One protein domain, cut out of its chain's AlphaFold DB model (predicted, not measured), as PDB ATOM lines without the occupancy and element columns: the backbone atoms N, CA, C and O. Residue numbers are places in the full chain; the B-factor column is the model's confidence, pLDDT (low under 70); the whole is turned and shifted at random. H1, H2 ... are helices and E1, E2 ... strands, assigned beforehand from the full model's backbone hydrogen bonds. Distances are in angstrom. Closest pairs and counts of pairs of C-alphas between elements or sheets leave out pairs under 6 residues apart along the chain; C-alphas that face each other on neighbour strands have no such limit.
ATOM      1  N   ASN A 631      24.440  14.810 102.998       93.00
ATOM      2  CA  ASN A 631      23.511  14.039 102.174       93.00
ATOM      3  C   ASN A 631      23.931  12.567 102.148       93.00
ATOM      4  O   ASN A 631      25.122  12.266 102.221       93.00
ATOM      5  N   GLU A 632      22.963  11.663 101.988       93.81
ATOM      6  CA  GLU A 632      23.248  10.237 101.795       93.81
ATOM      7  C   GLU A 632      24.213  10.031 100.622       93.81
ATOM      8  O   GLU A 632      24.042  10.607  99.544       93.81
ATOM      9  N   GLY A 633      25.231   9.202 100.849       91.50
ATOM     10  CA  GLY A 633      26.263   8.880  99.870       91.50
ATOM     11  C   GLY A 633      27.511   9.760  99.920       91.50
ATOM     12  O   GLY A 633      28.526   9.315  99.387       91.50
ATOM     13  N   MET A 634      27.481  10.929 100.584       96.19
ATOM     14  CA  MET A 634      28.692  11.738 100.809       96.19
ATOM     15  C   MET A 634      29.756  10.915 101.528       96.19
ATOM     16  O   MET A 634      29.437  10.178 102.466       96.19
ATOM     17  N   SER A 635      31.011  11.037 101.099       95.44
ATOM     18  CA  SER A 635      32.103  10.256 101.676       95.44
ATOM     19  C   SER A 635      33.422  11.013 101.749       95.44
ATOM     20  O   SER A 635      33.708  11.891 100.938       95.44
ATOM     21  N   TRP A 636      34.236  10.638 102.728       96.38
ATOM     22  CA  TRP A 636      35.567  11.180 102.959       96.38
ATOM     23  C   TRP A 636      36.523  10.032 103.250       96.38
ATOM     24  O   TRP A 636      36.239   9.178 104.090       96.38
ATOM     25  N   THR A 637      37.663  10.024 102.573       94.44
ATOM     26  CA  THR A 637      38.751   9.086 102.848       94.44
ATOM     27  C   THR A 637      39.901   9.856 103.460       94.44
ATOM     28  O   THR A 637      40.404  10.803 102.855       94.44
ATOM     29  N   TYR A 638      40.333   9.429 104.637       91.81
ATOM     30  CA  TYR A 638      41.434  10.013 105.378       91.81
ATOM     31  C   TYR A 638      42.565   9.010 105.509       91.81
ATOM     32  O   TYR A 638      42.338   7.845 105.820       91.81
ATOM     33  N   PHE A 645      47.800   4.242 121.062       64.81
ATOM     34  CA  PHE A 645      46.972   4.191 122.255       64.81
ATOM     35  C   PHE A 645      47.683   3.466 123.380       64.81
ATOM     36  O   PHE A 645      47.818   2.256 123.306       64.81
ATOM     37  N   THR A 646      48.065   4.165 124.447       59.50
ATOM     38  CA  THR A 646      48.777   3.553 125.578       59.50
ATOM     39  C   THR A 646      48.094   3.837 126.913       59.50
ATOM     40  O   THR A 646      48.155   4.934 127.448       59.50
ATOM     41  N   LEU A 647      47.451   2.824 127.494       57.34
ATOM     42  CA  LEU A 647      46.952   2.852 128.868       57.34
ATOM     43  C   LEU A 647      48.047   2.334 129.813       57.34
ATOM     44  O   LEU A 647      48.250   1.124 129.866       57.34
ATOM     45  N   ASP A 648      48.713   3.218 130.559       61.72
ATOM     46  CA  ASP A 648      49.827   2.901 131.480       61.72
ATOM     47  C   ASP A 648      49.667   3.630 132.833       61.72
ATOM     48  O   ASP A 648      50.515   4.399 133.272       61.72
ATOM     49  N   GLU A 649      48.510   3.462 133.485       49.28
ATOM     50  CA  GLU A 649      48.201   4.157 134.752       49.28
ATOM     51  C   GLU A 649      48.842   3.509 135.994       49.28
ATOM     52  O   GLU A 649      48.795   4.076 137.086       49.28
ATOM     53  N   ILE A 650      49.411   2.307 135.864       53.66
ATOM     54  CA  ILE A 650      50.005   1.566 136.981       53.66
ATOM     55  C   ILE A 650      51.381   1.073 136.556       53.66
ATOM     56  O   ILE A 650      51.485   0.241 135.660       53.66
ATOM     57  N   GLU A 651      52.422   1.517 137.263       52.00
ATOM     58  CA  GLU A 651      53.807   1.124 137.005       52.00
ATOM     59  C   GLU A 651      53.939  -0.406 136.869       52.00
ATOM     60  O   GLU A 651      53.625  -1.176 137.782       52.00
ATOM     61  N   GLY A 652      54.372  -0.856 135.688       53.91
ATOM     62  CA  GLY A 652      54.515  -2.275 135.358       53.91
ATOM     63  C   GLY A 652      53.284  -2.940 134.729       53.91
ATOM     64  O   GLY A 652      53.352  -4.143 134.459       53.91
ATOM     65  N   ARG A 653      52.196  -2.206 134.447       61.44
ATOM     66  CA  ARG A 653      50.989  -2.697 133.758       61.44
ATOM     67  C   ARG A 653      50.559  -1.731 132.662       61.44
ATOM     68  O   ARG A 653      50.160  -0.613 132.956       61.44
ATOM     69  N   TYR A 654      50.528  -2.206 131.422       63.09
ATOM     70  CA  TYR A 654      50.141  -1.362 130.298       63.09
ATOM     71  C   TYR A 654      49.343  -2.103 129.226       63.09
ATOM     72  O   TYR A 654      49.492  -3.311 129.037       63.09
ATOM     73  N   ILE A 655      48.495  -1.370 128.509       62.22
ATOM     74  CA  ILE A 655      47.873  -1.787 127.250       62.22
ATOM     75  C   ILE A 655      48.226  -0.736 126.206       62.22
ATOM     76  O   ILE A 655      47.663   0.349 126.207       62.22
ATOM     77  N   ASP A 656      49.130  -1.095 125.314       65.31
ATOM     78  CA  ASP A 656      49.582  -0.311 124.176       65.31
ATOM     79  C   ASP A 656      49.000  -0.924 122.884       65.31
ATOM     80  O   ASP A 656      49.103  -2.128 122.620       65.31
ATOM     81  N   VAL A 657      48.311  -0.092 122.112       68.50
ATOM     82  CA  VAL A 657      47.707  -0.362 120.814       68.50
ATOM     83  C   VAL A 657      48.214   0.696 119.844       68.50
ATOM     84  O   VAL A 657      47.645   1.775 119.716       68.50
ATOM     85  N   HIS A 658      49.235   0.353 119.076       69.88
ATOM     86  CA  HIS A 658      49.782   1.239 118.062       69.88
ATOM     87  C   HIS A 658      49.187   0.932 116.685       69.88
ATOM     88  O   HIS A 658      49.387  -0.152 116.137       69.88
ATOM     89  N   VAL A 659      48.454   1.881 116.100       71.19
ATOM     90  CA  VAL A 659      47.948   1.830 114.721       71.19
ATOM     91  C   VAL A 659      48.856   2.676 113.834       71.19
ATOM     92  O   VAL A 659      48.787   3.905 113.805       71.19
ATOM     93  N   LYS A 660      49.710   2.008 113.061       65.12
ATOM     94  CA  LYS A 660      50.755   2.669 112.279       65.12
ATOM     95  C   LYS A 660      50.266   3.235 110.951       65.12
ATOM     96  O   LYS A 660      50.794   4.234 110.485       65.12
ATOM     97  N   THR A 661      49.329   2.585 110.266       68.19
ATOM     98  CA  THR A 661      48.807   3.105 108.994       68.19
ATOM     99  C   THR A 661      47.465   2.484 108.640       68.19
ATOM    100  O   THR A 661      47.234   1.310 108.929       68.19
ATOM    101  N   GLY A 662      46.594   3.268 108.002       78.81
ATOM    102  CA  GLY A 662      45.354   2.794 107.395       78.81
ATOM    103  C   GLY A 662      44.563   3.928 106.745       78.81
ATOM    104  O   GLY A 662      44.675   5.086 107.151       78.81
ATOM    105  N   ASP A 663      43.744   3.586 105.752       87.38
ATOM    106  CA  ASP A 663      42.805   4.528 105.142       87.38
ATOM    107  C   ASP A 663      41.463   4.439 105.875       87.38
ATOM    108  O   ASP A 663      40.757   3.431 105.790       87.38
ATOM    109  N   PHE A 664      41.109   5.498 106.600       89.62
ATOM    110  CA  PHE A 664      39.813   5.660 107.240       89.62
ATOM    111  C   PHE A 664      38.815   6.232 106.242       89.62
ATOM    112  O   PHE A 664      38.861   7.403 105.872       89.62
ATOM    113  N   ASN A 665      37.902   5.384 105.792       92.88
ATOM    114  CA  ASN A 665      36.814   5.767 104.911       92.88
ATOM    115  C   ASN A 665      35.572   6.008 105.755       92.88
ATOM    116  O   ASN A 665      35.167   5.112 106.489       92.88
ATOM    117  N   LEU A 666      34.960   7.177 105.612       94.94
ATOM    118  CA  LEU A 666      33.727   7.576 106.275       94.94
ATOM    119  C   LEU A 666      32.678   7.893 105.213       94.94
ATOM    120  O   LEU A 666      32.927   8.720 104.341       94.94
ATOM    121  N   GLN A 667      31.504   7.274 105.283       96.31
ATOM    122  CA  GLN A 667      30.410   7.518 104.347       96.31
ATOM    123  C   GLN A 667      29.098   7.753 105.085       96.31
ATOM    124  O   GLN A 667      28.755   7.019 106.005       96.31
ATOM    125  N   VAL A 668      28.321   8.740 104.648       96.31
ATOM    126  CA  VAL A 668      26.969   8.999 105.152       96.31
ATOM    127  C   VAL A 668      26.023   7.933 104.602       96.31
ATOM    128  O   VAL A 668      25.653   7.963 103.427       96.31
ATOM    129  N   ALA A 669      25.645   6.987 105.455       94.38
ATOM    130  CA  ALA A 669      24.819   5.843 105.088       94.38
ATOM    131  C   ALA A 669      23.319   6.137 105.196       94.38
ATOM    132  O   ALA A 669      22.536   5.630 104.397       94.38
ATOM    133  N   GLU A 670      22.914   6.953 106.173       94.81
ATOM    134  CA  GLU A 670      21.508   7.298 106.400       94.81
ATOM    135  C   GLU A 670      21.366   8.708 106.982       94.81
ATOM    136  O   GLU A 670      22.156   9.141 107.828       94.81
ATOM    137  N   VAL A 671      20.328   9.421 106.545       93.50
ATOM    138  CA  VAL A 671      19.998  10.772 107.014       93.50
ATOM    139  C   VAL A 671      18.568  10.780 107.572       93.50
ATOM    140  O   VAL A 671      17.599  10.812 106.816       93.50
ATOM    141  N   THR A 672      18.407  10.798 108.901       90.75
ATOM    142  CA  THR A 672      17.077  10.805 109.554       90.75
ATOM    143  C   THR A 672      16.552  12.233 109.753       90.75
ATOM    144  O   THR A 672      17.066  13.169 109.152       90.75
ATOM    145  N   SER A 673      15.508  12.469 110.555       86.81
ATOM    146  CA  SER A 673      15.062  13.839 110.868       86.81
ATOM    147  C   SER A 673      16.054  14.619 111.737       86.81
ATOM    148  O   SER A 673      16.154  15.835 111.590       86.81
ATOM    149  N   ASP A 674      16.788  13.931 112.607       89.31
ATOM    150  CA  ASP A 674      17.536  14.494 113.738       89.31
ATOM    151  C   ASP A 674      18.970  13.948 113.870       89.31
ATOM    152  O   ASP A 674      19.746  14.460 114.677       89.31
ATOM    153  N   ALA A 675      19.357  12.953 113.063       92.25
ATOM    154  CA  ALA A 675      20.700  12.382 113.084       92.25
ATOM    155  C   ALA A 675      21.266  12.070 111.688       92.25
ATOM    156  O   ALA A 675      20.535  11.913 110.703       92.25
ATOM    157  N   TYR A 676      22.592  11.964 111.624       95.38
ATOM    158  CA  TYR A 676      23.328  11.324 110.539       95.38
ATOM    159  C   TYR A 676      23.873   9.986 111.038       95.38
ATOM    160  O   TYR A 676      24.490   9.946 112.101       95.38
ATOM    161  N   ARG A 677      23.696   8.904 110.274       95.94
ATOM    162  CA  ARG A 677      24.459   7.666 110.476       95.94
ATOM    163  C   ARG A 677      25.550   7.600 109.426       95.94
ATOM    164  O   ARG A 677      25.255   7.558 108.229       95.94
ATOM    165  N   THR A 678      26.799   7.562 109.865       96.31
ATOM    166  CA  THR A 678      27.937   7.319 108.982       96.31
ATOM    167  C   THR A 678      28.499   5.931 109.211       96.31
ATOM    168  O   THR A 678      28.728   5.544 110.354       96.31
ATOM    169  N   GLU A 679      28.777   5.214 108.135       96.31
ATOM    170  CA  GLU A 679      29.537   3.971 108.161       96.31
ATOM    171  C   GLU A 679      31.021   4.300 107.997       96.31
ATOM    172  O   GLU A 679      31.385   5.108 107.139       96.31
ATOM    173  N   PHE A 680      31.876   3.694 108.820       93.94
ATOM    174  CA  PHE A 680      33.321   3.845 108.694       93.94
ATOM    175  C   PHE A 680      34.025   2.510 108.486       93.94
ATOM    176  O   PHE A 680      33.577   1.472 108.978       93.94
ATOM    177  N   THR A 681      35.141   2.538 107.758       92.19
ATOM    178  CA  THR A 681      35.999   1.371 107.540       92.19
ATOM    179  C   THR A 681      37.474   1.762 107.507       92.19
ATOM    180  O   THR A 681      37.852   2.739 106.868       92.19
ATOM    181  N   ILE A 682      38.304   0.952 108.158       87.56
ATOM    182  CA  ILE A 682      39.759   0.927 108.046       87.56
ATOM    183  C   ILE A 682      40.135  -0.505 107.678       87.56
ATOM    184  O   ILE A 682      39.944  -1.437 108.466       87.56
ATOM    185  N   SER A 683      40.611  -0.691 106.452       81.88
ATOM    186  CA  SER A 683      41.056  -1.997 105.962       81.88
ATOM    187  C   SER A 683      42.575  -2.083 106.001       81.88
ATOM    188  O   SER A 683      43.250  -1.081 105.786       81.88
ATOM    189  N   ASP A 684      43.089  -3.287 106.255       72.31
ATOM    190  CA  ASP A 684      44.520  -3.606 106.244       72.31
ATOM    191  C   ASP A 684      45.362  -2.715 107.172       72.31
ATOM    192  O   ASP A 684      46.509  -2.389 106.865       72.31
ATOM    193  N   ALA A 685      44.795  -2.337 108.323       76.12
ATOM    194  CA  ALA A 685      45.504  -1.530 109.307       76.12
ATOM    195  C   ALA A 685      46.698  -2.305 109.888       76.12
ATOM    196  O   ALA A 685      46.575  -3.478 110.251       76.12
ATOM    197  N   ASP A 686      47.849  -1.645 110.001       76.38
ATOM    198  CA  ASP A 686      49.006  -2.191 110.717       76.38
ATOM    199  C   ASP A 686      48.847  -1.866 112.204       76.38
ATOM    200  O   ASP A 686      49.114  -0.739 112.624       76.38
ATOM    201  N   ILE A 687      48.323  -2.827 112.971       77.50
ATOM    202  CA  ILE A 687      48.065  -2.674 114.407       77.50
ATOM    203  C   ILE A 687      49.058  -3.526 115.187       77.50
ATOM    204  O   ILE A 687      49.091  -4.752 115.046       77.50
ATOM    205  N   ARG A 688      49.825  -2.894 116.065       76.19
ATOM    206  CA  ARG A 688      50.639  -3.556 117.075       76.19
ATOM    207  C   ARG A 688      49.923  -3.492 118.416       76.19
ATOM    208  O   ARG A 688      49.368  -2.467 118.778       76.19
ATOM    209  N   LEU A 689      49.932  -4.606 119.137       73.00
ATOM    210  CA  LEU A 689      49.320  -4.734 120.452       73.00
ATOM    211  C   LEU A 689      50.382  -5.203 121.445       73.00
ATOM    212  O   LEU A 689      50.944  -6.287 121.267       73.00
ATOM    213  N   ASN A 690      50.629  -4.425 122.493       67.44
ATOM    214  CA  ASN A 690      51.471  -4.785 123.625       67.44
ATOM    215  C   ASN A 690      50.646  -4.667 124.912       67.44
ATOM    216  O   ASN A 690      50.229  -3.594 125.308       67.44
ATOM    217  N   ILE A 691      50.391  -5.780 125.583       67.00
ATOM    218  CA  ILE A 691      49.648  -5.845 126.835       67.00
ATOM    219  C   ILE A 691      50.564  -6.454 127.890       67.00
ATOM    220  O   ILE A 691      51.088  -7.550 127.706       67.00
ATOM    221  N   ASN A 692      50.710  -5.784 129.019       66.69
ATOM    222  CA  ASN A 692      51.356  -6.292 130.212       66.69
ATOM    223  C   ASN A 692      50.372  -6.177 131.380       66.69
ATOM    224  O   ASN A 692      50.039  -5.075 131.804       66.69
ATOM    225  N   LEU A 693      49.873  -7.312 131.873       62.62
ATOM    226  CA  LEU A 693      48.920  -7.365 132.982       62.62
ATOM    227  C   LEU A 693      49.516  -8.154 134.136       62.62
ATOM    228  O   LEU A 693      49.679  -9.371 134.056       62.62
ATOM    229  N   ASP A 694      49.769  -7.472 135.236       64.62
ATOM    230  CA  ASP A 694      50.076  -8.100 136.510       64.62
ATOM    231  C   ASP A 694      48.774  -8.237 137.324       64.62
ATOM    232  O   ASP A 694      48.042  -7.265 137.494       64.62
ATOM    233  N   LEU A 695      48.408  -9.453 137.743       55.22
ATOM    234  CA  LEU A 695      47.115  -9.717 138.399       55.22
ATOM    235  C   LEU A 695      47.228  -9.704 139.933       55.22
ATOM    236  O   LEU A 695      46.273  -9.302 140.598       55.22
ATOM    237  N   ASP A 696      48.378 -10.092 140.496       56.72
ATOM    238  CA  ASP A 696      48.713  -9.978 141.921       56.72
ATOM    239  C   ASP A 696      50.240 -10.067 142.153       56.72
ATOM    240  O   ASP A 696      50.987 -10.569 141.320       56.72
ATOM    241  N   ALA A 697      50.717  -9.664 143.337       52.16
ATOM    242  CA  ALA A 697      52.149  -9.669 143.671       52.16
ATOM    243  C   ALA A 697      52.817 -11.068 143.711       52.16
ATOM    244  O   ALA A 697      54.026 -11.161 143.918       52.16
ATOM    245  N   ASN A 698      52.052 -12.159 143.571       52.44
ATOM    246  CA  ASN A 698      52.538 -13.539 143.686       52.44
ATOM    247  C   ASN A 698      52.380 -14.353 142.386       52.44
ATOM    248  O   ASN A 698      52.726 -15.540 142.368       52.44
ATOM    249  N   THR A 699      51.877 -13.752 141.307       55.09
ATOM    250  CA  THR A 699      51.673 -14.388 140.003       55.09
ATOM    251  C   THR A 699      52.646 -13.830 138.973       55.09
ATOM    252  O   THR A 699      53.251 -12.777 139.133       55.09
ATOM    253  N   THR A 700      52.898 -14.607 137.920       56.84
ATOM    254  CA  THR A 700      53.723 -14.136 136.805       56.84
ATOM    255  C   THR A 700      52.883 -13.206 135.927       56.84
ATOM    256  O   THR A 700      51.789 -13.626 135.537       56.84
ATOM    257  N   PRO A 701      53.377 -12.006 135.572       60.03
ATOM    258  CA  PRO A 701      52.660 -11.088 134.697       60.03
ATOM    259  C   PRO A 701      52.307 -11.721 133.350       60.03
ATOM    260  O   PRO A 701      53.079 -12.486 132.761       60.03
ATOM    261  N   ILE A 702      51.126 -11.383 132.849       61.22
ATOM    262  CA  ILE A 702      50.653 -11.754 131.524       61.22
ATOM    263  C   ILE A 702      51.200 -10.726 130.545       61.22
ATOM    264  O   ILE A 702      50.655  -9.635 130.406       61.22
ATOM    265  N   VAL A 703      52.263 -11.100 129.842       62.31
ATOM    266  CA  VAL A 703      52.837 -10.286 128.771       62.31
ATOM    267  C   VAL A 703      52.367 -10.839 127.430       62.31
ATOM    268  O   VAL A 703      52.610 -12.000 127.112       62.31
ATOM    269  N   LEU A 704      51.683 -10.017 126.645       64.81
ATOM    270  CA  LEU A 704      51.224 -10.306 125.291       64.81
ATOM    271  C   LEU A 704      51.800  -9.219 124.391       64.81
ATOM    272  O   LEU A 704      51.544  -8.045 124.607       64.81
ATOM    273  N   SER A 705      52.568  -9.577 123.374       65.50
ATOM    274  CA  SER A 705      53.055  -8.600 122.398       65.50
ATOM    275  C   SER A 705      52.985  -9.212 121.014       65.50
ATOM    276  O   SER A 705      53.493 -10.314 120.802       65.50
ATOM    277  N   GLY A 706      52.332  -8.543 120.072       68.88
ATOM    278  CA  GLY A 706      52.176  -9.085 118.731       68.88
ATOM    279  C   GLY A 706      51.559  -8.108 117.746       68.88
ATOM    280  O   GLY A 706      50.859  -7.169 118.113       68.88
ATOM    281  N   ASN A 707      51.812  -8.367 116.467       74.94
ATOM    282  CA  ASN A 707      51.163  -7.649 115.379       74.94
ATOM    283  C   ASN A 707      49.824  -8.319 115.060       74.94
ATOM    284  O   ASN A 707      49.731  -9.550 114.978       74.94
ATOM    285  N   VAL A 708      48.794  -7.508 114.849       79.19
ATOM    286  CA  VAL A 708      47.501  -7.949 114.343       79.19
ATOM    287  C   VAL A 708      47.539  -7.846 112.825       79.19
ATOM    288  O   VAL A 708      47.463  -6.771 112.242       79.19
ATOM    289  N   SER A 709      47.656  -8.995 112.172       78.56
ATOM    290  CA  SER A 709      47.602  -9.074 110.712       78.56
ATOM    291  C   SER A 709      46.157  -9.134 110.211       78.56
ATOM    292  O   SER A 709      45.276  -9.669 110.892       78.56
ATOM    293  N   ASN A 710      45.921  -8.612 108.999       78.69
ATOM    294  CA  ASN A 710      44.593  -8.492 108.384       78.69
ATOM    295  C   ASN A 710      43.586  -7.773 109.300       78.69
ATOM    296  O   ASN A 710      42.434  -8.201 109.411       78.69
ATOM    297  N   ALA A 711      44.038  -6.734 110.008       84.06
ATOM    298  CA  ALA A 711      43.166  -5.967 110.875       84.06
ATOM    299  C   ALA A 711      42.149  -5.194 110.027       84.06
ATOM    300  O   ALA A 711      42.510  -4.407 109.151       84.06
ATOM    301  N   ASN A 712      40.870  -5.435 110.284       86.62
ATOM    302  CA  ASN A 712      39.775  -4.701 109.673       86.62
ATOM    303  C   ASN A 712      38.907  -4.121 110.782       86.62
ATOM    304  O   ASN A 712      38.340  -4.877 111.579       86.62
ATOM    305  N   LEU A 713      38.835  -2.795 110.821       86.94
ATOM    306  CA  LEU A 713      37.998  -2.033 111.731       86.94
ATOM    307  C   LEU A 713      36.856  -1.417 110.926       86.94
ATOM    308  O   LEU A 713      37.094  -0.703 109.959       86.94
ATOM    309  N   ASN A 714      35.614  -1.685 111.299       92.94
ATOM    310  CA  ASN A 714      34.448  -1.084 110.657       92.94
ATOM    311  C   ASN A 714      33.342  -0.821 111.665       92.94
ATOM    312  O   ASN A 714      33.344  -1.403 112.748       92.94
ATOM    313  N   GLY A 715      32.400   0.047 111.323       94.50
ATOM    314  CA  GLY A 715      31.384   0.425 112.285       94.50
ATOM    315  C   GLY A 715      30.454   1.535 111.838       94.50
ATOM    316  O   GLY A 715      30.465   1.942 110.675       94.50
ATOM    317  N   ASN A 716      29.658   2.019 112.787       95.94
ATOM    318  CA  ASN A 716      28.756   3.147 112.609       95.94
ATOM    319  C   ASN A 716      29.092   4.248 113.611       95.94
ATOM    320  O   ASN A 716      29.420   3.970 114.761       95.94
ATOM    321  N   ILE A 717      28.958   5.495 113.178       94.69
ATOM    322  CA  ILE A 717      28.951   6.663 114.056       94.69
ATOM    323  C   ILE A 717      27.629   7.391 113.844       94.69
ATOM    324  O   ILE A 717      27.209   7.618 112.703       94.69
ATOM    325  N   TYR A 718      26.974   7.738 114.944       94.88
ATOM    326  CA  TYR A 718      25.728   8.486 114.952       94.88
ATOM    327  C   TYR A 718      26.004   9.915 115.402       94.88
ATOM    328  O   TYR A 718      26.521  10.141 116.496       94.88
ATOM    329  N   TRP A 719      25.627  10.870 114.558       93.56
ATOM    330  CA  TRP A 719      25.857  12.297 114.764       93.56
ATOM    331  C   TRP A 719      24.531  13.027 114.917       93.56
ATOM    332  O   TRP A 719      23.582  12.750 114.182       93.56
ATOM    333  N   ASP A 720      24.455  13.993 115.820       92.94
ATOM    334  CA  ASP A 720      23.329  14.919 115.891       92.94
ATOM    335  C   ASP A 720      23.380  15.950 114.754       92.94
ATOM    336  O   ASP A 720      24.427  16.523 114.462       92.94
ATOM    337  N   LYS A 721      22.245  16.226 114.106       89.38
ATOM    338  CA  LYS A 721      22.209  17.200 113.003       89.38
ATOM    339  C   LYS A 721      22.345  18.655 113.433       89.38
ATOM    340  O   LYS A 721      22.748  19.485 112.624       89.38
ATOM    341  N   GLY A 722      21.923  18.983 114.650       84.94
ATOM    342  CA  GLY A 722      21.888  20.351 115.150       84.94
ATOM    343  C   GLY A 722      23.276  20.887 115.472       84.94
ATOM    344  O   GLY A 722      23.545  22.052 115.196       84.94
ATOM    345  N   ASN A 723      24.154  20.044 116.023       86.69
ATOM    346  CA  ASN A 723      25.487  20.455 116.478       86.69
ATOM    347  C   ASN A 723      26.648  19.577 115.972       86.69
ATOM    348  O   ASN A 723      27.785  19.844 116.346       86.69
ATOM    349  N   LEU A 724      26.390  18.557 115.140       89.94
ATOM    350  CA  LEU A 724      27.378  17.541 114.739       89.94
ATOM    351  C   LEU A 724      28.065  16.827 115.918       89.94
ATOM    352  O   LEU A 724      29.188  16.343 115.791       89.94
ATOM    353  N   GLY A 725      27.400  16.740 117.068       90.12
ATOM    354  CA  GLY A 725      27.916  15.997 118.210       90.12
ATOM    355  C   GLY A 725      27.717  14.491 118.089       90.12
ATOM    356  O   GLY A 725      26.796  14.014 117.423       90.12
ATOM    357  N   LEU A 726      28.613  13.744 118.730       90.94
ATOM    358  CA  LEU A 726      28.589  12.287 118.801       90.94
ATOM    359  C   LEU A 726      27.453  11.828 119.719       90.94
ATOM    360  O   LEU A 726      27.335  12.300 120.846       90.94
ATOM    361  N   LYS A 727      26.627  10.895 119.245       93.19
ATOM    362  CA  LYS A 727      25.588  10.226 120.046       93.19
ATOM    363  C   LYS A 727      25.992   8.807 120.418       93.19
ATOM    364  O   LYS A 727      25.776   8.358 121.538       93.19
ATOM    365  N   GLU A 728      26.570   8.094 119.459       93.88
ATOM    366  CA  GLU A 728      26.915   6.687 119.611       93.88
ATOM    367  C   GLU A 728      27.982   6.289 118.589       93.88
ATOM    368  O   GLU A 728      27.991   6.782 117.457       93.88
ATOM    369  N   ILE A 729      28.878   5.393 118.995       92.88
ATOM    370  CA  ILE A 729      29.887   4.774 118.140       92.88
ATOM    371  C   ILE A 729      29.799   3.261 118.326       92.88
ATOM    372  O   ILE A 729      30.035   2.756 119.421       92.88
ATOM    373  N   ASP A 730      29.534   2.551 117.235       93.44
ATOM    374  CA  ASP A 730      29.640   1.098 117.146       93.44
ATOM    375  C   ASP A 730      30.889   0.751 116.349       93.44
ATOM    376  O   ASP A 730      30.992   1.114 115.180       93.44
ATOM    377  N   ALA A 731      31.818   0.013 116.939       90.31
ATOM    378  CA  ALA A 731      33.073  -0.365 116.309       90.31
ATOM    379  C   ALA A 731      33.280  -1.879 116.363       90.31
ATOM    380  O   ALA A 731      33.144  -2.523 117.402       90.31
ATOM    381  N   ARG A 732      33.663  -2.469 115.235       91.38
ATOM    382  CA  ARG A 732      33.993  -3.883 115.104       91.38
ATOM    383  C   ARG A 732      35.386  -4.035 114.520       91.38
ATOM    384  O   ARG A 732      35.597  -3.819 113.329       91.38
ATOM    385  N   LEU A 733      36.316  -4.477 115.356       87.06
ATOM    386  CA  LEU A 733      37.668  -4.850 114.965       87.06
ATOM    387  C   LEU A 733      37.757  -6.369 114.798       87.06
ATOM    388  O   LEU A 733      37.403  -7.141 115.687       87.06
ATOM    389  N   THR A 734      38.274  -6.811 113.661       88.69
ATOM    390  CA  THR A 734      38.636  -8.210 113.414       88.69
ATOM    391  C   THR A 734      40.094  -8.294 113.019       88.69
ATOM    392  O   THR A 734      40.591  -7.400 112.345       88.69
ATOM    393  N   GLY A 735      40.780  -9.357 113.424       87.38
ATOM    394  CA  GLY A 735      42.182  -9.533 113.073       87.38
ATOM    395  C   GLY A 735      42.743 -10.872 113.521       87.38
ATOM    396  O   GLY A 735      42.076 -11.652 114.213       87.38
ATOM    397  N   VAL A 736      43.976 -11.142 113.094       82.62
ATOM    398  CA  VAL A 736      44.733 -12.339 113.463       82.62
ATOM    399  C   VAL A 736      45.942 -11.936 114.296       82.62
ATOM    400  O   VAL A 736      46.862 -11.301 113.780       82.62
ATOM    401  N   LEU A 737      45.938 -12.339 115.567       75.50
ATOM    402  CA  LEU A 737      47.039 -12.107 116.501       75.50
ATOM    403  C   LEU A 737      48.090 -13.222 116.381       75.50
ATOM    404  O   LEU A 737      47.745 -14.410 116.381       75.50
ATOM    405  N   ASP A 738      49.368 -12.850 116.299       68.44
ATOM    406  CA  ASP A 738      50.476 -13.801 116.428       68.44
ATOM    407  C   ASP A 738      50.591 -14.281 117.884       68.44
ATOM    408  O   ASP A 738      50.761 -13.483 118.803       68.44
ATOM    409  N   LEU A 739      50.471 -15.595 118.095       60.03
ATOM    410  CA  LEU A 739      50.471 -16.199 119.428       60.03
ATOM    411  C   LEU A 739      51.835 -16.685 119.916       60.03
ATOM    412  O   LEU A 739      51.915 -17.278 120.994       60.03
ATOM    413  N   THR A 740      52.898 -16.502 119.138       59.47
ATOM    414  CA  THR A 740      54.232 -17.026 119.478       59.47
ATOM    415  C   THR A 740      54.816 -16.437 120.768       59.47
ATOM    416  O   THR A 740      55.713 -17.039 121.355       59.47
ATOM    417  N   SER A 741      54.271 -15.315 121.241       51.22
ATOM    418  CA  SER A 741      54.635 -14.604 122.469       51.22
ATOM    419  C   SER A 741      53.684 -14.843 123.652       51.22
ATOM    420  O   SER A 741      53.934 -14.307 124.730       51.22
ATOM    421  N   LEU A 742      52.602 -15.625 123.494       55.22
ATOM    422  CA  LEU A 742      51.651 -15.867 124.586       55.22
ATOM    423  C   LEU A 742      52.317 -16.622 125.756       55.22
ATOM    424  O   LEU A 742      52.958 -17.651 125.522       55.22
ATOM    425  N   PRO A 743      52.067 -16.244 127.025       51.22
ATOM    426  CA  PRO A 743      52.610 -16.916 128.206       51.22
ATOM    427  C   PRO A 743      51.799 -18.179 128.555       51.22
ATOM    428  O   PRO A 743      51.390 -18.386 129.695       51.22
ATOM    429  N   ILE A 744      51.503 -19.029 127.564       53.03
ATOM    430  CA  ILE A 744      50.722 -20.256 127.755       53.03
ATOM    431  C   ILE A 744      51.646 -21.470 127.634       53.03
ATOM    432  O   ILE A 744      52.076 -21.846 126.542       53.03
ATOM    433  N   ASP A 745      51.919 -22.125 128.764       53.69
ATOM    434  CA  ASP A 745      52.713 -23.354 128.792       53.69
ATOM    435  C   ASP A 745      51.887 -24.569 128.334       53.69
ATOM    436  O   ASP A 745      51.246 -25.285 129.112       53.69
ATOM    437  N   PHE A 746      51.934 -24.843 127.032       56.12
ATOM    438  CA  PHE A 746      51.312 -26.031 126.456       56.12
ATOM    439  C   PHE A 746      52.074 -27.330 126.763       56.12
ATOM    440  O   PHE A 746      51.583 -28.398 126.388       56.12
ATOM    441  N   SER A 747      53.240 -27.295 127.428       57.12
ATOM    442  CA  SER A 747      54.125 -28.460 127.628       57.12
ATOM    443  C   SER A 747      53.466 -29.612 128.393       57.12
ATOM    444  O   SER A 747      53.795 -30.781 128.171       57.12
ATOM    445  N   SER A 748      52.477 -29.294 129.232       52.00
ATOM    446  CA  SER A 748      51.694 -30.247 130.019       52.00
ATOM    447  C   SER A 748      50.560 -30.936 129.235       52.00
ATOM    448  O   SER A 748      49.977 -31.909 129.724       52.00
ATOM    449  N   MET A 749      50.253 -30.485 128.010       56.50
ATOM    450  CA  MET A 749      49.200 -31.056 127.164       56.50
ATOM    451  C   MET A 749      49.687 -32.250 126.320       56.50
ATOM    452  O   MET A 749      50.856 -32.333 125.940       56.50
ATOM    453  N   PRO A 750      48.794 -33.182 125.932       61.38
ATOM    454  CA  PRO A 750      49.118 -34.227 124.964       61.38
ATOM    455  C   PRO A 750      49.690 -33.646 123.659       61.38
ATOM    456  O   PRO A 750      49.107 -32.732 123.079       61.38
ATOM    457  N   LYS A 751      50.766 -34.245 123.125       63.19
ATOM    458  CA  LYS A 751      51.436 -33.822 121.870       63.19
ATOM    459  C   LYS A 751      50.500 -33.652 120.663       63.19
ATOM    460  O   LYS A 751      50.827 -32.934 119.723       63.19
ATOM    461  N   LEU A 752      49.359 -34.346 120.661       59.34
ATOM    462  CA  LEU A 752      48.335 -34.217 119.624       59.34
ATOM    463  C   LEU A 752      47.630 -32.853 119.679       59.34
ATOM    464  O   LEU A 752      47.341 -32.296 118.628       59.34
ATOM    465  N   ILE A 753      47.387 -32.331 120.885       58.25
ATOM    466  CA  ILE A 753      46.762 -31.026 121.120       58.25
ATOM    467  C   ILE A 753      47.766 -29.920 120.783       58.25
ATOM    468  O   ILE A 753      47.435 -29.064 119.976       58.25
ATOM    469  N   GLN A 754      49.016 -30.004 121.255       60.56
ATOM    470  CA  GLN A 754      50.086 -29.047 120.908       60.56
ATOM    471  C   GLN A 754      50.222 -28.838 119.383       60.56
ATOM    472  O   GLN A 754      50.116 -27.719 118.896       60.56
ATOM    473  N   LYS A 755      50.310 -29.929 118.604       62.97
ATOM    474  CA  LYS A 755      50.379 -29.876 117.126       62.97
ATOM    475  C   LYS A 755      49.122 -29.336 116.435       62.97
ATOM    476  O   LYS A 755      49.172 -29.003 115.252       62.97
ATOM    477  N   LEU A 756      47.980 -29.367 117.118       59.69
ATOM    478  CA  LEU A 756      46.708 -28.833 116.631       59.69
ATOM    479  C   LEU A 756      46.635 -27.324 116.883       59.69
ATOM    480  O   LEU A 756      46.174 -26.594 116.012       59.69
ATOM    481  N   LEU A 757      47.136 -26.878 118.037       57.88
ATOM    482  CA  LEU A 757      47.182 -25.476 118.452       57.88
ATOM    483  C   LEU A 757      48.176 -24.660 117.606       57.88
ATOM    484  O   LEU A 757      47.840 -23.558 117.193       57.88
ATOM    485  N   GLU A 758      49.315 -25.243 117.212       60.59
ATOM    486  CA  GLU A 758      50.294 -24.639 116.279       60.59
ATOM    487  C   GLU A 758      49.742 -24.352 114.864       60.59
ATOM    488  O   GLU A 758      50.402 -23.691 114.064       60.59
ATOM    489  N   LYS A 759      48.560 -24.874 114.506       60.91
ATOM    490  CA  LYS A 759      47.982 -24.764 113.151       60.91
ATOM    491  C   LYS A 759      46.770 -23.842 113.048       60.91
ATOM    492  O   LYS A 759      46.237 -23.692 111.949       60.91
ATOM    493  N   ILE A 760      46.297 -23.283 114.159       63.06
ATOM    494  CA  ILE A 760      45.075 -22.474 114.188       63.06
ATOM    495  C   ILE A 760      45.479 -21.011 114.429       63.06
ATOM    496  O   ILE A 760      46.009 -20.711 115.494       63.06
ATOM    497  N   PRO A 761      45.240 -20.083 113.488       68.56
ATOM    498  CA  PRO A 761      45.482 -18.663 113.735       68.56
ATOM    499  C   PRO A 761      44.562 -18.148 114.853       68.56
ATOM    500  O   PRO A 761      43.420 -18.606 114.991       68.56
ATOM    501  N   PHE A 762      45.032 -17.202 115.670       74.25
ATOM    502  CA  PHE A 762      44.183 -16.551 116.669       74.25
ATOM    503  C   PHE A 762      43.369 -15.442 116.036       74.25
ATOM    504  O   PHE A 762      43.703 -14.263 116.094       74.25
ATOM    505  N   GLU A 763      42.281 -15.851 115.400       83.38
ATOM    506  CA  GLU A 763      41.250 -14.929 114.955       83.38
ATOM    507  C   GLU A 763      40.491 -14.410 116.175       83.38
ATOM    508  O   GLU A 763      39.976 -15.203 116.979       83.38
ATOM    509  N   PHE A 764      40.380 -13.092 116.290       85.56
ATOM    510  CA  PHE A 764      39.515 -12.454 117.271       85.56
ATOM    511  C   PHE A 764      38.560 -11.462 116.608       85.56
ATOM    512  O   PHE A 764      38.753 -11.007 115.480       85.56
ATOM    513  N   THR A 765      37.477 -11.172 117.313       88.62
ATOM    514  CA  THR A 765      36.531 -10.108 116.992       88.62
ATOM    515  C   THR A 765      36.302  -9.307 118.260       88.62
ATOM    516  O   THR A 765      35.827  -9.858 119.249       88.62
ATOM    517  N   LEU A 766      36.657  -8.031 118.231       87.56
ATOM    518  CA  LEU A 766      36.353  -7.048 119.257       87.56
ATOM    519  C   LEU A 766      35.167  -6.221 118.760       87.56
ATOM    520  O   LEU A 766      35.256  -5.589 117.712       87.56
ATOM    521  N   ASN A 767      34.063  -6.253 119.495       90.44
ATOM    522  CA  ASN A 767      32.930  -5.358 119.287       90.44
ATOM    523  C   ASN A 767      32.930  -4.353 120.437       90.44
ATOM    524  O   ASN A 767      32.887  -4.772 121.593       90.44
ATOM    525  N   LEU A 768      32.987  -3.070 120.119       88.62
ATOM    526  CA  LEU A 768      32.986  -1.938 121.035       88.62
ATOM    527  C   LEU A 768      31.761  -1.081 120.742       88.62
ATOM    528  O   LEU A 768      31.435  -0.849 119.580       88.62
ATOM    529  N   GLN A 769      31.116  -0.613 121.796       92.25
ATOM    530  CA  GLN A 769      30.031   0.348 121.726       92.25
ATOM    531  C   GLN A 769      30.311   1.447 122.747       92.25
ATOM    532  O   GLN A 769      30.559   1.154 123.918       92.25
ATOM    533  N   ALA A 770      30.289   2.694 122.294       88.38
ATOM    534  CA  ALA A 770      30.348   3.870 123.147       88.38
ATOM    535  C   ALA A 770      29.067   4.681 122.949       88.38
ATOM    536  O   ALA A 770      28.771   5.102 121.830       88.38
ATOM    537  N   THR A 771      28.309   4.891 124.020       91.81
ATOM    538  CA  THR A 771      27.046   5.637 123.993       91.81
ATOM    539  C   THR A 771      27.161   6.863 124.880       91.81
ATOM    540  O   THR A 771      27.578   6.754 126.033       91.81
ATOM    541  N   PHE A 772      26.768   8.013 124.344       90.88
ATOM    542  CA  PHE A 772      26.765   9.286 125.050       90.88
ATOM    543  C   PHE A 772      25.341   9.571 125.538       90.88
ATOM    544  O   PHE A 772      24.378   9.406 124.784       90.88
ATOM    545  N   ASN A 773      25.184   9.960 126.805       90.44
ATOM    546  CA  ASN A 773      23.866  10.288 127.362       90.44
ATOM    547  C   ASN A 773      23.229  11.525 126.691       90.44
ATOM    548  O   ASN A 773      22.004  11.616 126.606       90.44
ATOM    549  N   GLU A 774      24.058  12.425 126.159       89.12
ATOM    550  CA  GLU A 774      23.692  13.588 125.353       89.12
ATOM    551  C   GLU A 774      24.619  13.719 124.129       89.12
ATOM    552  O   GLU A 774      25.673  13.093 124.060       89.12
ATOM    553  N   SER A 775      24.228  14.521 123.130       88.69
ATOM    554  CA  SER A 775      25.070  14.757 121.946       88.69
ATOM    555  C   SER A 775      26.363  15.478 122.335       88.69
ATOM    556  O   SER A 775      26.301  16.577 122.884       88.69
ATOM    557  N   TYR A 776      27.516  14.907 121.980       85.50
ATOM    558  CA  TYR A 776      28.836  15.406 122.362       85.50
ATOM    559  C   TYR A 776      29.577  16.103 121.198       85.50
ATOM    560  O   TYR A 776      30.220  15.429 120.383       85.50
ATOM    561  N   PRO A 777      29.470  17.437 121.043       83.94
ATOM    562  CA  PRO A 777      30.136  18.191 119.981       83.94
ATOM    563  C   PRO A 777      31.641  18.347 120.223       83.94
ATOM    564  O   PRO A 777      32.066  18.918 121.222       83.94
ATOM    565  N   LEU A 778      32.447  17.925 119.244       76.25
ATOM    566  CA  LEU A 778      33.884  18.232 119.197       76.25
ATOM    567  C   LEU A 778      34.149  19.653 118.666       76.25
ATOM    568  O   LEU A 778      35.101  20.311 119.081       76.25
ATOM    569  N   GLU A 795      28.061  11.865 130.153       83.50
ATOM    570  CA  GLU A 795      28.295  10.502 130.624       83.50
ATOM    571  C   GLU A 795      28.484   9.618 129.391       83.50
ATOM    572  O   GLU A 795      27.597   9.526 128.532       83.50
ATOM    573  N   VAL A 796      29.643   8.970 129.296       84.38
ATOM    574  CA  VAL A 796      29.952   8.020 128.227       84.38
ATOM    575  C   VAL A 796      29.928   6.615 128.797       84.38
ATOM    576  O   VAL A 796      30.719   6.266 129.668       84.38
ATOM    577  N   THR A 797      29.048   5.766 128.280       88.00
ATOM    578  CA  THR A 797      29.071   4.334 128.591       88.00
ATOM    579  C   THR A 797      29.861   3.600 127.519       88.00
ATOM    580  O   THR A 797      29.463   3.603 126.356       88.00
ATOM    581  N   VAL A 798      30.951   2.937 127.906       83.56
ATOM    582  CA  VAL A 798      31.746   2.071 127.027       83.56
ATOM    583  C   VAL A 798      31.478   0.615 127.393       83.56
ATOM    584  O   VAL A 798      31.708   0.186 128.521       83.56
ATOM    585  N   ASP A 799      31.005  -0.188 126.446       88.19
ATOM    586  CA  ASP A 799      30.854  -1.633 126.631       88.19
ATOM    587  C   ASP A 799      31.275  -2.386 125.369       88.19
ATOM    588  O   ASP A 799      31.597  -1.815 124.326       88.19
ATOM    589  N   GLY A 800      31.328  -3.709 125.468       89.88
ATOM    590  CA  GLY A 800      31.700  -4.525 124.335       89.88
ATOM    591  C   GLY A 800      32.087  -5.946 124.681       89.88
ATOM    592  O   GLY A 800      32.028  -6.410 125.826       89.88
ATOM    593  N   THR A 801      32.496  -6.664 123.644       91.19
ATOM    594  CA  THR A 801      32.869  -8.071 123.722       91.19
ATOM    595  C   THR A 801      34.122  -8.361 122.918       91.19
ATOM    596  O   THR A 801      34.287  -7.862 121.810       91.19
ATOM    597  N   ILE A 802      34.975  -9.231 123.451       85.25
ATOM    598  CA  ILE A 802      36.059  -9.868 122.708       85.25
ATOM    599  C   ILE A 802      35.703 -11.339 122.545       85.25
ATOM    600  O   ILE A 802      35.560 -12.098 123.511       85.25
ATOM    601  N   GLU A 803      35.568 -11.751 121.294       88.94
ATOM    602  CA  GLU A 803      35.232 -13.105 120.906       88.94
ATOM    603  C   GLU A 803      36.383 -13.757 120.154       88.94
ATOM    604  O   GLU A 803      36.986 -13.181 119.253       88.94
ATOM    605  N   SER A 804      36.647 -15.020 120.477       83.88
ATOM    606  CA  SER A 804      37.525 -15.869 119.686       83.88
ATOM    607  C   SER A 804      37.079 -17.324 119.790       83.88
ATOM    608  O   SER A 804      36.567 -17.781 120.820       83.88
ATOM    609  N   LYS A 805      37.317 -18.102 118.729       78.44
ATOM    610  CA  LYS A 805      37.193 -19.570 118.785       78.44
ATOM    611  C   LYS A 805      38.121 -20.144 119.863       78.44
ATOM    612  O   LYS A 805      37.760 -21.125 120.513       78.44
ATOM    613  N   TRP A 806      39.261 -19.498 120.104       74.88
ATOM    614  CA  TRP A 806      40.225 -19.888 121.124       74.88
ATOM    615  C   TRP A 806      39.695 -19.753 122.544       74.88
ATOM    616  O   TRP A 806      39.914 -20.652 123.346       74.88
ATOM    617  N   PHE A 807      38.911 -18.719 122.848       79.00
ATOM    618  CA  PHE A 807      38.282 -18.573 124.165       79.00
ATOM    619  C   PHE A 807      37.298 -19.708 124.465       79.00
ATOM    620  O   PHE A 807      37.224 -20.203 125.592       79.00
ATOM    621  N   LYS A 808      36.584 -20.195 123.441       77.31
ATOM    622  CA  LYS A 808      35.711 -21.375 123.550       77.31
ATOM    623  C   LYS A 808      36.523 -22.646 123.809       77.31
ATOM    624  O   LYS A 808      36.157 -23.423 124.689       77.31
ATOM    625  N   VAL A 809      37.630 -22.838 123.086       73.56
ATOM    626  CA  VAL A 809      38.546 -23.977 123.280       73.56
ATOM    627  C   VAL A 809      39.172 -23.947 124.678       73.56
ATOM    628  O   VAL A 809      39.097 -24.944 125.390       73.56
ATOM    629  N   ALA A 810      39.705 -22.802 125.102       70.56
ATOM    630  CA  ALA A 810      40.309 -22.590 126.415       70.56
ATOM    631  C   ALA A 810      39.318 -22.879 127.556       70.56
ATOM    632  O   ALA A 810      39.648 -23.614 128.483       70.56
ATOM    633  N   ASN A 811      38.068 -22.413 127.445       78.19
ATOM    634  CA  ASN A 811      37.012 -22.704 128.421       78.19
ATOM    635  C   ASN A 811      36.710 -24.208 128.532       78.19
ATOM    636  O   ASN A 811      36.557 -24.743 129.629       78.19
ATOM    637  N   ILE A 812      36.622 -24.908 127.395       73.88
ATOM    638  CA  ILE A 812      36.371 -26.355 127.362       73.88
ATOM    639  C   ILE A 812      37.540 -27.108 128.004       73.88
ATOM    640  O   ILE A 812      37.314 -27.980 128.842       73.88
ATOM    641  N   LEU A 813      38.777 -26.761 127.640       67.94
ATOM    642  CA  LEU A 813      39.979 -27.392 128.184       67.94
ATOM    643  C   LEU A 813      40.114 -27.154 129.691       67.94
ATOM    644  O   LEU A 813      40.366 -28.111 130.420       67.94
ATOM    645  N   ASN A 814      39.871 -25.929 130.166       70.75
ATOM    646  CA  ASN A 814      39.928 -25.609 131.592       70.75
ATOM    647  C   ASN A 814      38.856 -26.373 132.389       70.75
ATOM    648  O   ASN A 814      39.157 -26.969 133.417       70.75
ATOM    649  N   LYS A 815      37.623 -26.473 131.867       73.75
ATOM    650  CA  LYS A 815      36.558 -27.289 132.480       73.75
ATOM    651  C   LYS A 815      36.917 -28.772 132.545       73.75
ATOM    652  O   LYS A 815      36.652 -29.410 133.558       73.75
ATOM    653  N   ILE A 816      37.507 -29.328 131.482       67.31
ATOM    654  CA  ILE A 816      37.961 -30.728 131.451       67.31
ATOM    655  C   ILE A 816      39.073 -30.952 132.480       67.31
ATOM    656  O   ILE A 816      39.056 -31.964 133.172       67.31
ATOM    657  N   ALA A 817      40.018 -30.023 132.597       65.31
ATOM    658  CA  ALA A 817      41.127 -30.109 133.539       65.31
ATOM    659  C   ALA A 817      40.683 -30.017 135.007       65.31
ATOM    660  O   ALA A 817      41.144 -30.812 135.831       65.31
ATOM    661  N   GLY A 818      39.713 -29.147 135.309       65.38
ATOM    662  CA  GLY A 818      39.120 -29.018 136.641       65.38
ATOM    663  C   GLY A 818      38.502 -30.326 137.158       65.38
ATOM    664  O   GLY A 818      38.612 -30.630 138.345       65.38
ATOM    665  N   PHE A 819      37.959 -31.188 136.280       65.06
ATOM    666  CA  PHE A 819      37.500 -32.540 136.662       65.06
ATOM    667  C   PHE A 819      38.621 -33.451 137.188       65.06
ATOM    668  O   PHE A 819      38.342 -34.421 137.893       65.06
ATOM    669  N   PHE A 820      39.879 -33.147 136.865       64.50
ATOM    670  CA  PHE A 820      41.069 -33.862 137.328       64.50
ATOM    671  C   PHE A 820      41.844 -33.090 138.413       64.50
ATOM    672  O   PHE A 820      42.980 -33.456 138.719       64.50
ATOM    673  N   GLY A 821      41.243 -32.047 139.000       59.75
ATOM    674  CA  GLY A 821      41.833 -31.261 140.088       59.75
ATOM    675  C   GLY A 821      43.008 -30.380 139.660       59.75
ATOM    676  O   GLY A 821      43.906 -30.139 140.464       59.75
ATOM    677  N   LYS A 822      43.042 -29.948 138.394       62.41
ATOM    678  CA  LYS A 822      44.046 -29.018 137.869       62.41
ATOM    679  C   LYS A 822      43.367 -27.899 137.093       62.41
ATOM    680  O   LYS A 822      42.683 -28.185 136.118       62.41
ATOM    681  N   ASP A 823      43.632 -26.656 137.464       60.84
ATOM    682  CA  ASP A 823      43.272 -25.494 136.657       60.84
ATOM    683  C   ASP A 823      44.496 -25.088 135.825       60.84
ATOM    684  O   ASP A 823      45.598 -24.965 136.358       60.84
ATOM    685  N   PHE A 824      44.331 -24.950 134.505       63.97
ATOM    686  CA  PHE A 824      45.406 -24.474 133.613       63.97
ATOM    687  C   PHE A 824      45.263 -22.985 133.283       63.97
ATOM    688  O   PHE A 824      46.173 -22.397 132.706       63.97
ATOM    689  N   ILE A 825      44.118 -22.392 133.627       65.50
ATOM    690  CA  ILE A 825      43.839 -20.965 133.509       65.50
ATOM    691  C   ILE A 825      43.509 -20.459 134.918       65.50
ATOM    692  O   ILE A 825      42.640 -21.065 135.556       65.50
ATOM    693  N   PRO A 826      44.150 -19.377 135.394       68.00
ATOM    694  CA  PRO A 826      43.787 -18.719 136.646       68.00
ATOM    695  C   PRO A 826      42.264 -18.503 136.769       68.00
ATOM    696  O   PRO A 826      41.631 -18.130 135.769       68.00
ATOM    697  N   PRO A 827      41.645 -18.748 137.942       71.69
ATOM    698  CA  PRO A 827      40.194 -18.639 138.141       71.69
ATOM    699  C   PRO A 827      39.589 -17.310 137.669       71.69
ATOM    700  O   PRO A 827      38.494 -17.280 137.099       71.69
ATOM    701  N   GLU A 828      40.330 -16.223 137.853       66.62
ATOM    702  CA  GLU A 828      39.972 -14.856 137.489       66.62
ATOM    703  C   GLU A 828      39.772 -14.737 135.969       66.62
ATOM    704  O   GLU A 828      38.708 -14.312 135.506       66.62
ATOM    705  N   LEU A 829      40.736 -15.232 135.182       68.12
ATOM    706  CA  LEU A 829      40.687 -15.265 133.715       68.12
ATOM    707  C   LEU A 829      39.684 -16.291 133.185       68.12
ATOM    708  O   LEU A 829      38.997 -16.044 132.193       68.12
ATOM    709  N   ALA A 830      39.556 -17.441 133.849       74.12
ATOM    710  CA  ALA A 830      38.581 -18.461 133.476       74.12
ATOM    711  C   ALA A 830      37.145 -17.916 133.537       74.12
ATOM    712  O   ALA A 830      36.296 -18.298 132.728       74.12
ATOM    713  N   SER A 831      36.888 -16.979 134.453       80.50
ATOM    714  CA  SER A 831      35.603 -16.299 134.584       80.50
ATOM    715  C   SER A 831      35.253 -15.413 133.373       80.50
ATOM    716  O   SER A 831      34.071 -15.125 133.160       80.50
ATOM    717  N   LEU A 832      36.241 -14.987 132.578       79.81
ATOM    718  CA  LEU A 832      36.070 -14.147 131.384       79.81
ATOM    719  C   LEU A 832      35.769 -14.960 130.114       79.81
ATOM    720  O   LEU A 832      35.493 -14.391 129.064       79.81
ATOM    721  N   LEU A 833      35.808 -16.291 130.178       82.00
ATOM    722  CA  LEU A 833      35.591 -17.166 129.026       82.00
ATOM    723  C   LEU A 833      34.143 -17.694 128.985       82.00
ATOM    724  O   LEU A 833      33.535 -17.945 130.026       82.00
ATOM    725  N   PRO A 834      33.556 -17.959 127.799       84.44
ATOM    726  CA  PRO A 834      34.176 -18.021 126.472       84.44
ATOM    727  C   PRO A 834      34.107 -16.715 125.661       84.44
ATOM    728  O   PRO A 834      34.499 -16.721 124.497       84.44
ATOM    729  N   VAL A 835      33.555 -15.647 126.236       88.31
ATOM    730  CA  VAL A 835      33.442 -14.317 125.626       88.31
ATOM    731  C   VAL A 835      33.836 -13.311 126.692       88.31
ATOM    732  O   VAL A 835      33.178 -13.245 127.733       88.31
ATOM    733  N   ILE A 836      34.887 -12.546 126.420       84.81
ATOM    734  CA  ILE A 836      35.376 -11.525 127.342       84.81
ATOM    735  C   ILE A 836      34.456 -10.320 127.194       84.81
ATOM    736  O   ILE A 836      34.270  -9.828 126.086       84.81
ATOM    737  N   ARG A 837      33.853  -9.861 128.288       87.06
ATOM    738  CA  ARG A 837      33.050  -8.633 128.299       87.06
ATOM    739  C   ARG A 837      33.898  -7.491 128.828       87.06
ATOM    740  O   ARG A 837      34.477  -7.656 129.900       87.06
ATOM    741  N   ILE A 838      33.940  -6.368 128.114       82.88
ATOM    742  CA  ILE A 838      34.752  -5.203 128.495       82.88
ATOM    743  C   ILE A 838      34.325  -4.701 129.875       82.88
ATOM    744  O   ILE A 838      35.156  -4.633 130.773       82.88
ATOM    745  N   SER A 839      33.022  -4.516 130.099       82.44
ATOM    746  CA  SER A 839      32.460  -4.170 131.413       82.44
ATOM    747  C   SER A 839      32.913  -5.100 132.546       82.44
ATOM    748  O   SER A 839      33.164  -4.654 133.662       82.44
ATOM    749  N   LYS A 840      33.066  -6.405 132.292       81.69
ATOM    750  CA  LYS A 840      33.563  -7.350 133.304       81.69
ATOM    751  C   LYS A 840      35.066  -7.201 133.559       81.69
ATOM    752  O   LYS A 840      35.481  -7.354 134.702       81.69
ATOM    753  N   VAL A 841      35.855  -6.919 132.521       74.75
ATOM    754  CA  VAL A 841      37.293  -6.636 132.654       74.75
ATOM    755  C   VAL A 841      37.495  -5.352 133.454       74.75
ATOM    756  O   VAL A 841      38.213  -5.391 134.443       74.75
ATOM    757  N   LEU A 842      36.798  -4.265 133.112       72.44
ATOM    758  CA  LEU A 842      36.872  -2.993 133.843       72.44
ATOM    759  C   LEU A 842      36.514  -3.168 135.329       72.44
ATOM    760  O   LEU A 842      37.283  -2.770 136.200       72.44
ATOM    761  N   ASN A 843      35.438  -3.905 135.631       76.38
ATOM    762  CA  ASN A 843      35.063  -4.238 137.009       76.38
ATOM    763  C   ASN A 843      36.149  -5.011 137.779       76.38
ATOM    764  O   ASN A 843      36.286  -4.826 138.985       76.38
ATOM    765  N   MET A 844      36.925  -5.883 137.119       69.94
ATOM    766  CA  MET A 844      38.044  -6.581 137.774       69.94
ATOM    767  C   MET A 844      39.164  -5.622 138.197       69.94
ATOM    768  O   MET A 844      39.872  -5.923 139.154       69.94
ATOM    769  N   TYR A 845      39.289  -4.477 137.524       62.22
ATOM    770  CA  TYR A 845      40.228  -3.405 137.859       62.22
ATOM    771  C   TYR A 845      39.592  -2.291 138.698       62.22
ATOM    772  O   TYR A 845      40.222  -1.263 138.914       62.22
ATOM    773  N   ASN A 846      38.363  -2.486 139.190       64.62
ATOM    774  CA  ASN A 846      37.608  -1.466 139.920       64.62
ATOM    775  C   ASN A 846      37.392  -0.170 139.104       64.62
ATOM    776  O   ASN A 846      37.255   0.909 139.673       64.62
ATOM    777  N   VAL A 847      37.357  -0.295 137.772       64.25
ATOM    778  CA  VAL A 847      37.084   0.790 136.825       64.25
ATOM    779  C   VAL A 847      35.629   0.687 136.370       64.25
ATOM    780  O   VAL A 847      35.154  -0.391 135.998       64.25
ATOM    781  N   SER A 848      34.908   1.806 136.409       76.38
ATOM    782  CA  SER A 848      33.542   1.893 135.891       76.38
ATOM    783  C   SER A 848      33.545   1.850 134.363       76.38
ATOM    784  O   SER A 848      34.433   2.392 133.712       76.38
ATOM    785  N   ASN A 849      32.534   1.216 133.773       79.06
ATOM    786  CA  ASN A 849      32.303   1.275 132.331       79.06
ATOM    787  C   ASN A 849      31.435   2.483 131.921       79.06
ATOM    788  O   ASN A 849      31.199   2.692 130.734       79.06
ATOM    789  N   GLN A 850      30.963   3.251 132.904       82.00
ATOM    790  CA  GLN A 850      30.437   4.603 132.745       82.00
ATOM    791  C   GLN A 850      31.540   5.587 133.129       82.00
ATOM    792  O   GLN A 850      32.082   5.507 134.234       82.00
ATOM    793  N   ILE A 851      31.878   6.469 132.200       73.12
ATOM    794  CA  ILE A 851      32.887   7.508 132.348       73.12
ATOM    795  C   ILE A 851      32.138   8.833 132.402       73.12
ATOM    796  O   ILE A 851      31.572   9.273 131.400       73.12
ATOM    797  N   ASP A 852      32.137   9.449 133.577       68.69
ATOM    798  CA  ASP A 852      31.587  10.783 133.767       68.69
ATOM    799  C   ASP A 852      32.639  11.813 133.360       68.69
ATOM    800  O   ASP A 852      33.692  11.921 133.989       68.69
ATOM    801  N   ILE A 853      32.354  12.577 132.307       65.50
ATOM    802  CA  ILE A 853      33.040  13.836 132.028       65.50
ATOM    803  C   ILE A 853      32.237  14.901 132.781       65.50
ATOM    804  O   ILE A 853      31.151  15.273 132.319       65.50
ATOM    805  N   PRO A 854      32.692  15.325 133.976       52.78
ATOM    806  CA  PRO A 854      31.880  16.148 134.854       52.78
ATOM    807  C   PRO A 854      31.610  17.511 134.226       52.78
ATOM    808  O   PRO A 854      32.459  18.090 133.544       52.78
TER     809      PRO A 854
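What this domain is: This is residues 631 to 638, 645 to 778 and 795 to 854 of the 930 residues of an uncharacterized protein of Thermoplasmatales archaeon (UniProt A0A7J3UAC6). A twisted sheet of ten strands forms an open trough, rather like half a barrel, with one wall made by E2 and the near ends of E3, E4 and E5, which bend sharply, and the opposite wall by E7, E8 and E9. H1 and H2 lie beyond one end of the trough, with H3 near H2, while H4 lies beside E8. The printed part has 202 residues with four named helices and ten named strands; along the chain come E1 to E6, then H1, then E7 and E8, then H2 and H3, then E9, H4 and last E10; the sheet is branched, its neighbour strands are antiparallel, and the class is mixed, helices and strands. The whole is elongated, spanning 61 by 37 by 31 A, and only just compact, close to loose, with a radius of gyration of the C-alphas of 19.7 A.

How they stand to each other: E2, residues 645 to 650, E3, 653 to 671, E4, 675 to 693, E5, 702 to 720, and E6, 726 to 737, form a meander, each strand the antiparallel neighbour of the one before. E3 bends by 82 degrees at residue 661, E4 by 87 at 684 and E5 by 89 at 706. N 658 and O 688 of E3 and E4 are 2.8 A apart, within hydrogen-bond range, as are N 715 and O 680 of E5 and E4, 3.0 A. E1, residues 635 to 638, and E2 lie on one side of E3, with N 636 and O 666 at 2.8 A and N 647 and O 655 at 2.8 A. E7, residues 762 to 776, is the antiparallel neighbour of E6, with N 731 and O 768 at 2.8 A, and of E8, residues 795 to 804, with N 767 and O 801 at 2.8 A, both pairs within hydrogen-bond range. E9, residues 835 to 837, and E10, residues 850 to 853, lie on the other side of E8 from E7, with N 802 and O 836 at 2.8 A and N 796 and O 851 at 2.9 A. H4, residues 838 to 844, stands at the sheet's level, height 3.0 A; its closest C-alphas with E8 are Ile 838 and Gly 800, 5.2 A. H2, residues 805 to 818, is only just at that level, 3.7 A. H3, residues 827 to 830, is close to H2 but not clearly touching, C-alphas Ala 830 and Asn 811 at 6.8 A. H1, residues 751 to 757, is not on the sheet. In H1, H2 and H4 every O i to N i+4 pair is within hydrogen-bond range; H3 is too short for one.

Where its parts are: E1 begins with C-alpha 635 at (32.103, 10.256, 101.676), and E10 ends with C-alpha 853 at (33.040, 13.836, 132.028). From first to last C-alpha, E3 measures 43.1 A, E5 41.3 A, E4 39.8 A and H2 20.3 A.

The domain as a whole: The C-alphas of Gly 722 and Lys 751, the two farthest apart, are 62.1 A apart. Residues 639 to 644 of the chain are cut out and not printed, with 18.7 A from C-alpha 638 to C-alpha 645 across the cut, and residues 779 to 794 of the chain are cut out and not printed, with 14.9 A from C-alpha 778 to C-alpha 795 across the cut. The link from E6 to H1 is long. The mean pLDDT of the printed part is 76.3, and 78 residues are under 70, among them 738 to 761.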